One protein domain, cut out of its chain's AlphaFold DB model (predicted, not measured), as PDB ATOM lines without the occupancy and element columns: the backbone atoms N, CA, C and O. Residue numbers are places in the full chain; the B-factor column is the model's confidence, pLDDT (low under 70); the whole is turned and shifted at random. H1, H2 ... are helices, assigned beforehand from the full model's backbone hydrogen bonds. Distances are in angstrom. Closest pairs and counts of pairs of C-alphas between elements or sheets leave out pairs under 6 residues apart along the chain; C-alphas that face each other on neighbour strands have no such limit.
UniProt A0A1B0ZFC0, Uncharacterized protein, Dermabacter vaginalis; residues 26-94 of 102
ATOM      1  N   GLY A  26    -174.169 115.495  66.508       89.19
ATOM      2  CA  GLY A  26    -174.758 114.519  67.425       89.19
ATOM      3  C   GLY A  26    -174.006 114.430  68.758       89.19
ATOM      4  O   GLY A  26    -174.621 114.321  69.819       89.19
ATOM      5  N   ARG A  27    -172.671 114.553  68.737       91.56
ATOM      6  CA  ARG A  27    -171.859 114.611  69.966       91.56
ATOM      7  C   ARG A  27    -172.123 115.883  70.771       91.56
ATOM      8  O   ARG A  27    -172.250 115.801  71.990       91.56
ATOM      9  N   LEU A  28    -172.207 117.041  70.114       89.44
ATOM     10  CA  LEU A  28    -172.498 118.321  70.767       89.44
ATOM     11  C   LEU A  28    -173.894 118.325  71.397       89.44
ATOM     12  O   LEU A  28    -174.031 118.677  72.564       89.44
ATOM     13  N   GLU A  29    -174.912 117.882  70.661       88.19
ATOM     14  CA  GLU A  29    -176.287 117.778  71.157       88.19
ATOM     15  C   GLU A  29    -176.383 116.812  72.345       88.19
ATOM     16  O   GLU A  29    -176.995 117.145  73.363       88.19
ATOM     17  N   GLY A  30    -175.713 115.658  72.260       91.75
ATOM     18  CA  GLY A  30    -175.637 114.696  73.358       91.75
ATOM     19  C   GLY A  30    -174.960 115.270  74.606       91.75
ATOM     20  O   GLY A  30    -175.487 115.133  75.709       91.75
ATOM     21  N   LEU A  31    -173.826 115.962  74.446       90.94
ATOM     22  CA  LEU A  31    -173.134 116.626  75.555       90.94
ATOM     23  C   LEU A  31    -174.000 117.706  76.201       90.94
ATOM     24  O   LEU A  31    -174.061 117.773  77.429       90.94
ATOM     25  N   ILE A  32    -174.687 118.522  75.398       88.75
ATOM     26  CA  ILE A  32    -175.593 119.551  75.910       88.75
ATOM     27  C   ILE A  32    -176.720 118.899  76.720       88.75
ATOM     28  O   ILE A  32    -176.927 119.270  77.871       88.75
ATOM     29  N   SER A  33    -177.387 117.881  76.170       88.81
ATOM     30  CA  SER A  33    -178.483 117.189  76.860       88.81
ATOM     31  C   SER A  33    -178.031 116.514  78.155       88.81
ATOM     32  O   SER A  33    -178.754 116.541  79.150       88.81
ATOM     33  N   MET A  34    -176.847 115.895  78.161       90.88
ATOM     34  CA  MET A  34    -176.299 115.257  79.357       90.88
ATOM     35  C   MET A  34    -175.994 116.293  80.445       90.88
ATOM     36  O   MET A  34    -176.258 116.055  81.622       90.88
ATOM     37  N   ARG A  35    -175.457 117.456  80.065       86.12
ATOM     38  CA  ARG A  35    -175.193 118.550  81.004       86.12
ATOM     39  C   ARG A  35    -176.478 119.168  81.544       86.12
ATOM     40  O   ARG A  35    -176.544 119.360  82.752       86.12
ATOM     41  N   ASP A  36    -177.500 119.371  80.712       85.38
ATOM     42  CA  ASP A  36    -178.820 119.853  81.156       85.38
ATOM     43  C   ASP A  36    -179.413 118.926  82.240       85.38
ATOM     44  O   ASP A  36    -179.953 119.378  83.250       85.38
ATOM     45  N   GLN A  37    -179.273 117.604  82.087       87.19
ATOM     46  CA  GLN A  37    -179.716 116.639  83.102       87.19
ATOM     47  C   GLN A  37    -178.899 116.729  84.397       87.19
ATOM     48  O   GLN A  37    -179.470 116.708  85.488       87.19
ATOM     49  N   GLN A  38    -177.573 116.848  84.285       85.31
ATOM     50  CA  GLN A  38    -176.686 116.986  85.443       85.31
ATOM     51  C   GLN A  38    -176.983 118.262  86.236       85.31
ATOM     52  O   GLN A  38    -177.002 118.213  87.466       85.31
ATOM     53  N   VAL A  39    -177.240 119.387  85.560       81.00
ATOM     54  CA  VAL A  39    -177.569 120.638  86.252       81.00
ATOM     55  C   VAL A  39    -178.934 120.546  86.922       81.00
ATOM     56  O   VAL A  39    -179.045 120.906  88.089       81.00
ATOM     57  N   ASN A  40    -179.949 119.987  86.259       80.88
ATOM     58  CA  ASN A  40    -181.257 119.792  86.888       80.88
ATOM     59  C   ASN A  40    -181.181 118.922  88.154       80.88
ATOM     60  O   ASN A  40    -181.802 119.255  89.164       80.88
ATOM     61  N   ALA A  41    -180.386 117.847  88.127       83.31
ATOM     62  CA  ALA A  41    -180.159 117.010  89.303       83.31
ATOM     63  C   ALA A  41    -179.470 117.793  90.435       83.31
ATOM     64  O   ALA A  41    -179.944 117.773  91.569       83.31
ATOM     65  N   ALA A  42    -178.407 118.540  90.118       78.56
ATOM     66  CA  ALA A  42    -177.700 119.367  91.094       78.56
ATOM     67  C   ALA A  42    -178.594 120.477  91.677       78.56
ATOM     68  O   ALA A  42    -178.563 120.731  92.876       78.56
ATOM     69  N   MET A  43    -179.438 121.116  90.863       75.31
ATOM     70  CA  MET A  43    -180.359 122.166  91.312       75.31
ATOM     71  C   MET A  43    -181.411 121.654  92.298       75.31
ATOM     72  O   MET A  43    -181.795 122.392  93.207       75.31
ATOM     73  N   SER A  44    -181.876 120.413  92.131       76.81
ATOM     74  CA  SER A  44    -182.789 119.780  93.087       76.81
ATOM     75  C   SER A  44    -182.138 119.594  94.458       76.81
ATOM     76  O   SER A  44    -182.819 119.736  95.469       76.81
ATOM     77  N   ASP A  45    -180.840 119.293  94.483       73.62
ATOM     78  CA  ASP A  45    -180.055 119.114  95.707       73.62
ATOM     79  C   ASP A  45    -179.765 120.479  96.364       73.62
ATOM     80  O   ASP A  45    -180.080 120.709  97.527       73.62
ATOM     81  N   PHE A  46    -179.316 121.470  95.583       66.69
ATOM     82  CA  PHE A  46    -178.980 122.809  96.089       66.69
ATOM     83  C   PHE A  46    -180.175 123.648  96.565       66.69
ATOM     84  O   PHE A  46    -179.995 124.544  97.393       66.69
ATOM     85  N   GLN A  47    -181.396 123.402  96.072       65.25
ATOM     86  CA  GLN A  47    -182.593 124.037  96.645       65.25
ATOM     87  C   GLN A  47    -182.817 123.637  98.108       65.25
ATOM     88  O   GLN A  47    -183.396 124.429  98.852       65.25
ATOM     89  N   ALA A  48    -182.333 122.466  98.533       61.00
ATOM     90  CA  ALA A  48    -182.382 122.052  99.931       61.00
ATOM     91  C   ALA A  48    -181.381 122.833 100.807       61.00
ATOM     92  O   ALA A  48    -181.690 123.128 101.960       61.00
ATOM     93  N   ASP A  49    -180.239 123.239 100.239       68.38
ATOM     94  CA  ASP A  49    -179.121 123.870 100.960       68.38
ATOM     95  C   ASP A  49    -179.127 125.416 100.941       68.38
ATOM     96  O   ASP A  49    -178.360 126.058 101.659       68.38
ATOM     97  N   GLY A  50    -179.991 126.052 100.137       64.56
ATOM     98  CA  GLY A  50    -180.244 127.504 100.180       64.56
ATOM     99  C   GLY A  50    -179.314 128.406  99.346       64.56
ATOM    100  O   GLY A  50    -179.501 129.623  99.345       64.56
ATOM    101  N   VAL A  51    -178.371 127.862  98.567       64.50
ATOM    102  CA  VAL A  51    -177.378 128.624  97.755       64.50
ATOM    103  C   VAL A  51    -177.884 128.956  96.328       64.50
ATOM    104  O   VAL A  51    -177.135 129.030  95.357       64.50
ATOM    105  N   SER A  52    -179.200 129.127  96.164       69.69
ATOM    106  CA  SER A  52    -179.868 128.990  94.853       69.69
ATOM    107  C   SER A  52    -179.624 130.108  93.823       69.69
ATOM    108  O   SER A  52    -179.775 129.868  92.624       69.69
ATOM    109  N   GLU A  53    -179.256 131.322  94.242       72.44
ATOM    110  CA  GLU A  53    -179.260 132.499  93.353       72.44
ATOM    111  C   GLU A  53    -178.035 132.553  92.418       72.44
ATOM    112  O   GLU A  53    -178.176 132.785  91.216       72.44
ATOM    113  N   GLU A  54    -176.835 132.264  92.931       71.06
ATOM    114  CA  GLU A  54    -175.601 132.238  92.129       71.06
ATOM    115  C   GLU A  54    -175.638 131.110  91.083       71.06
ATOM    116  O   GLU A  54    -175.260 131.298  89.924       71.06
ATOM    117  N   TYR A  55    -176.212 129.963  91.455       73.62
ATOM    118  CA  TYR A  55    -176.374 128.813  90.566       73.62
ATOM    119  C   TYR A  55    -177.365 129.078  89.422       73.62
ATOM    120  O   TYR A  55    -177.104 128.706  88.275       73.62
ATOM    121  N   ARG A  56    -178.468 129.794  89.689       76.69
ATOM    122  CA  ARG A  56    -179.433 130.207  88.651       76.69
ATOM    123  C   ARG A  56    -178.793 131.071  87.569       76.69
ATOM    124  O   ARG A  56    -179.149 130.940  86.398       76.69
ATOM    125  N   HIS A  57    -177.857 131.950  87.932       80.94
ATOM    126  CA  HIS A  57    -177.157 132.781  86.953       80.94
ATOM    127  C   HIS A  57    -176.265 131.943  86.028       80.94
ATOM    128  O   HIS A  57    -176.264 132.143  84.809       80.94
ATOM    129  N   VAL A  58    -175.536 130.978  86.597       81.00
ATOM    130  CA  VAL A  58    -174.698 130.050  85.827       81.00
ATOM    131  C   VAL A  58    -175.550 129.222  84.867       81.00
ATOM    132  O   VAL A  58    -175.180 129.094  83.700       81.00
ATOM    133  N   GLU A  59    -176.717 128.752  85.310       80.94
ATOM    134  CA  GLU A  59    -177.612 127.957  84.466       80.94
ATOM    135  C   GLU A  59    -178.230 128.765  83.324       80.94
ATOM    136  O   GLU A  59    -178.260 128.328  82.175       80.94
ATOM    137  N   GLN A  60    -178.650 130.005  83.587       85.19
ATOM    138  CA  GLN A  60    -179.113 130.887  82.513       85.19
ATOM    139  C   GLN A  60    -178.024 131.126  81.467       85.19
ATOM    140  O   GLN A  60    -178.314 131.173  80.269       85.19
ATOM    141  N   ARG A  61    -176.767 131.283  81.899       84.88
ATOM    142  CA  ARG A  61    -175.637 131.443  80.980       84.88
ATOM    143  C   ARG A  61    -175.391 130.171  80.172       84.88
ATOM    144  O   ARG A  61    -175.147 130.272  78.972       84.88
ATOM    145  N   TRP A  62    -175.494 129.006  80.809       84.69
ATOM    146  CA  TRP A  62    -175.395 127.709  80.146       84.69
ATOM    147  C   TRP A  62    -176.474 127.547  79.071       84.69
ATOM    148  O   TRP A  62    -176.135 127.402  77.900       84.69
ATOM    149  N   HIS A  63    -177.752 127.707  79.423       85.31
ATOM    150  CA  HIS A  63    -178.857 127.605  78.468       85.31
ATOM    151  C   HIS A  63    -178.711 128.547  77.269       85.31
ATOM    152  O   HIS A  63    -178.967 128.142  76.134       85.31
ATOM    153  N   ARG A  64    -178.283 129.796  77.497       87.81
ATOM    154  CA  ARG A  64    -178.022 130.749  76.404       87.81
ATOM    155  C   ARG A  64    -176.938 130.226  75.465       87.81
ATOM    156  O   ARG A  64    -177.189 130.130  74.268       87.81
ATOM    157  N   ALA A  65    -175.792 129.817  76.006       86.00
ATOM    158  CA  ALA A  65    -174.689 129.283  75.211       86.00
ATOM    159  C   ALA A  65    -175.093 128.012  74.443       86.00
ATOM    160  O   ALA A  65    -174.798 127.880  73.257       86.00
ATOM    161  N   SER A  66    -175.824 127.092  75.076       84.62
ATOM    162  CA  SER A  66    -176.331 125.882  74.423       84.62
ATOM    163  C   SER A  66    -177.272 126.198  73.259       84.62
ATOM    164  O   SER A  66    -177.203 125.552  72.214       84.62
ATOM    165  N   ASN A  67    -178.139 127.199  73.413       87.12
ATOM    166  CA  ASN A  67    -179.043 127.629  72.348       87.12
ATOM    167  C   ASN A  67    -178.301 128.321  71.201       87.12
ATOM    168  O   ASN A  67    -178.627 128.080  70.042       87.12
ATOM    169  N   GLU A  68    -177.273 129.118  71.496       90.31
ATOM    170  CA  GLU A  68    -176.394 129.692  70.471       90.31
ATOM    171  C   GLU A  68    -175.676 128.599  69.672       90.31
ATOM    172  O   GLU A  68    -175.670 128.643  68.443       90.31
ATOM    173  N   VAL A  69    -175.145 127.570  70.344       88.50
ATOM    174  CA  VAL A  69    -174.509 126.422  69.677       88.50
ATOM    175  C   VAL A  69    -175.497 125.707  68.755       88.50
ATOM    176  O   VAL A  69    -175.156 125.435  67.605       88.50
ATOM    177  N   ARG A  70    -176.731 125.452  69.212       85.75
ATOM    178  CA  ARG A  70    -177.793 124.872  68.367       85.75
ATOM    179  C   ARG A  70    -178.084 125.748  67.142       85.75
ATOM    180  O   ARG A  70    -178.143 125.239  66.028       85.75
ATOM    181  N   GLY A  71    -178.171 127.067  67.321       90.00
ATOM    182  CA  GLY A  71    -178.373 128.007  66.215       90.00
ATOM    183  C   GLY A  71    -177.225 128.005  65.195       90.00
ATOM    184  O   GLY A  71    -177.466 128.016  63.989       90.00
ATOM    185  N   ILE A  72    -175.973 127.939  65.659       88.81
ATOM    186  CA  ILE A  72    -174.796 127.822  64.784       88.81
ATOM    187  C   ILE A  72    -174.838 126.505  64.003       88.81
ATOM    188  O   ILE A  72    -174.588 126.498  62.799       88.81
ATOM    189  N   ILE A  73    -175.185 125.400  64.666       84.94
ATOM    190  CA  ILE A  73    -175.334 124.085  64.032       84.94
ATOM    191  C   ILE A  73    -176.356 124.143  62.889       84.94
ATOM    192  O   ILE A  73    -176.064 123.686  61.781       84.94
ATOM    193  N   ASP A  74    -177.523 124.741  63.122       87.06
ATOM    194  CA  ASP A  74    -178.567 124.864  62.101       87.06
ATOM    195  C   ASP A  74    -178.139 125.763  60.935       87.06
ATOM    196  O   ASP A  74    -178.427 125.463  59.768       87.06
ATOM    197  N   LEU A  75    -177.388 126.832  61.220       92.19
ATOM    198  CA  LEU A  75    -176.802 127.687  60.190       92.19
ATOM    199  C   LEU A  75    -175.803 126.917  59.319       92.19
ATOM    200  O   LEU A  75    -175.842 127.051  58.093       92.19
ATOM    201  N   VAL A  76    -174.937 126.094  59.920       87.44
ATOM    202  CA  VAL A  76    -173.986 125.254  59.176       87.44
ATOM    203  C   VAL A  76    -174.738 124.267  58.282       87.44
ATOM    204  O   VAL A  76    -174.497 124.262  57.074       87.44
ATOM    205  N   LYS A  77    -175.706 123.510  58.826       84.81
ATOM    206  CA  LYS A  77    -176.533 122.562  58.051       84.81
ATOM    207  C   LYS A  77    -177.190 123.243  56.846       84.81
ATOM    208  O   LYS A  77    -177.079 122.774  55.714       84.81
ATOM    209  N   THR A  78    -177.824 124.390  57.083       87.38
ATOM    210  CA  THR A  78    -178.528 125.151  56.042       87.38
ATOM    211  C   THR A  78    -177.570 125.679  54.975       87.38
ATOM    212  O   THR A  78    -177.882 125.650  53.784       87.38
ATOM    213  N   THR A  79    -176.400 126.174  55.382       87.62
ATOM    214  CA  THR A  79    -175.407 126.737  54.456       87.62
ATOM    215  C   THR A  79    -174.837 125.661  53.541       87.62
ATOM    216  O   THR A  79    -174.689 125.904  52.345       87.62
ATOM    217  N   MET A  80    -174.573 124.464  54.069       85.12
ATOM    218  CA  MET A  80    -174.093 123.340  53.266       85.12
ATOM    219  C   MET A  80    -175.134 122.866  52.254       85.12
ATOM    220  O   MET A  80    -174.800 122.733  51.081       85.12
ATOM    221  N   SER A  81    -176.396 122.704  52.673       85.31
ATOM    222  CA  SER A  81    -177.491 122.333  51.760       85.31
ATOM    223  C   SER A  81    -177.611 123.322  50.598       85.31
ATOM    224  O   SER A  81    -177.653 122.932  49.434       85.31
ATOM    225  N   LYS A  82    -177.583 124.629  50.898       87.38
ATOM    226  CA  LYS A  82    -177.637 125.682  49.873       87.38
ATOM    227  C   LYS A  82    -176.429 125.660  48.938       87.38
ATOM    228  O   LYS A  82    -176.570 125.983  47.758       87.38
ATOM    229  N   ASN A  83    -175.246 125.330  49.455       84.56
ATOM    230  CA  ASN A  83    -174.035 125.235  48.647       84.56
ATOM    231  C   ASN A  83    -174.147 124.088  47.628       84.56
ATOM    232  O   ASN A  83    -173.950 124.321  46.437       84.56
ATOM    233  N   ASP A  84    -174.594 122.909  48.068       85.75
ATOM    234  CA  ASP A  84    -174.802 121.740  47.202       85.75
ATOM    235  C   ASP A  84    -175.864 121.981  46.127       85.75
ATOM    236  O   ASP A  84    -175.659 121.648  44.956       85.75
ATOM    237  N   GLU A  85    -176.988 122.600  46.496       86.50
ATOM    238  CA  GLU A  85    -178.037 122.993  45.551       86.50
ATOM    239  C   GLU A  85    -177.495 123.967  44.498       86.50
ATOM    240  O   GLU A  85    -177.714 123.797  43.294       86.50
ATOM    241  N   THR A  86    -176.737 124.974  44.944       86.44
ATOM    242  CA  THR A  86    -176.141 125.983  44.061       86.44
ATOM    243  C   THR A  86    -175.161 125.336  43.089       86.44
ATOM    244  O   THR A  86    -175.273 125.559  41.880       86.44
ATOM    245  N   ALA A  87    -174.248 124.499  43.583       84.44
ATOM    246  CA  ALA A  87    -173.261 123.811  42.762       84.44
ATOM    247  C   ALA A  87    -173.915 122.866  41.746       84.44
ATOM    248  O   ALA A  87    -173.599 122.927  40.557       84.44
ATOM    249  N   THR A  88    -174.889 122.063  42.186       85.12
ATOM    250  CA  THR A  88    -175.647 121.155  41.313       85.12
ATOM    251  C   THR A  88    -176.366 121.929  40.208       85.12
ATOM    252  O   THR A  88    -176.285 121.573  39.030       85.12
ATOM    253  N   SER A  89    -177.024 123.040  40.555       86.19
ATOM    254  CA  SER A  89    -177.726 123.874  39.573       86.19
ATOM    255  C   SER A  89    -176.772 124.522  38.560       86.19
ATOM    256  O   SER A  89    -177.086 124.604  37.371       86.19
ATOM    257  N   ALA A  90    -175.588 124.955  39.006       85.62
ATOM    258  CA  ALA A  90    -174.567 125.538  38.146       85.62
ATOM    259  C   ALA A  90    -174.003 124.494  37.170       85.62
ATOM    260  O   ALA A  90    -173.889 124.781  35.977       85.62
ATOM    261  N   GLN A  91    -173.732 123.274  37.649       84.50
ATOM    262  CA  GLN A  91    -173.291 122.151  36.818       84.50
ATOM    263  C   GLN A  91    -174.330 121.791  35.749       84.50
ATOM    264  O   GLN A  91    -173.978 121.664  34.577       84.50
ATOM    265  N   GLN A  92    -175.616 121.704  36.109       85.88
ATOM    266  CA  GLN A  92    -176.695 121.431  35.151       85.88
ATOM    267  C   GLN A  92    -176.798 122.514  34.071       85.88
ATOM    268  O   GLN A  92    -176.911 122.207  32.884       85.88
ATOM    269  N   ARG A  93    -176.724 123.794  34.457       85.19
ATOM    270  CA  ARG A  93    -176.745 124.912  33.498       85.19
ATOM    271  C   ARG A  93    -175.543 124.875  32.559       85.19
ATOM    272  O   ARG A  93    -175.717 125.094  31.364       85.19
ATOM    273  N   ALA A  94    -174.353 124.579  33.081       82.38
ATOM    274  CA  ALA A  94    -173.146 124.441  32.274       82.38
ATOM    275  C   ALA A  94    -173.260 123.272  31.283       82.38
ATOM    276  O   ALA A  94    -172.984 123.455  30.099       82.38
TER     277      ALA A  94
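This is residues 26 to 94 of the 102 residues of an uncharacterized protein of Dermabacter vaginalis (UniProt A0A1B0ZFC0). What is the shape? It is a long helical hairpin with unequal arms: the shorter H1 lies beside the first part of H2, and residues 74 to 94 of H2 stick out alone. What builds it? The printed part has 69 residues with two named helices, H1 then H2, and no named strand: all helix. It is extended, a rod of 69 by 18 by 9 A, with a radius of gyration of the C-alphas of 19.8 A.

How do the helices meet? H2, residues 52 to 94, touches H1, residues 26 to 49, with residues 52 to 70 alone; the closest C-alphas, of Phe 46 and Ser 52, are 6.4 A apart. This helical hairpin runs opposite ways at a shallow tilt of 12 degrees. What of the backbones? Every O i to N i+4 pair is within hydrogen-bond range in H2, and 18 of 20 in H1.

Where is H2? It runs 63.1 A, from C-alpha 52 to C-alpha 94 at (-173.146, 124.441, 32.274). Where is H1? It runs 35.1 A, from C-alpha 26 at (-174.758, 114.519, 67.425) to C-alpha 49.

How large is it? The two C-alphas farthest apart, of Asp 49 and Ala 94, are 68.9 A apart. Is it continuous? The printed part has no cut, and the H1 to H2 link is tight. Where is confidence low? Residues 46 to 52 are under 70.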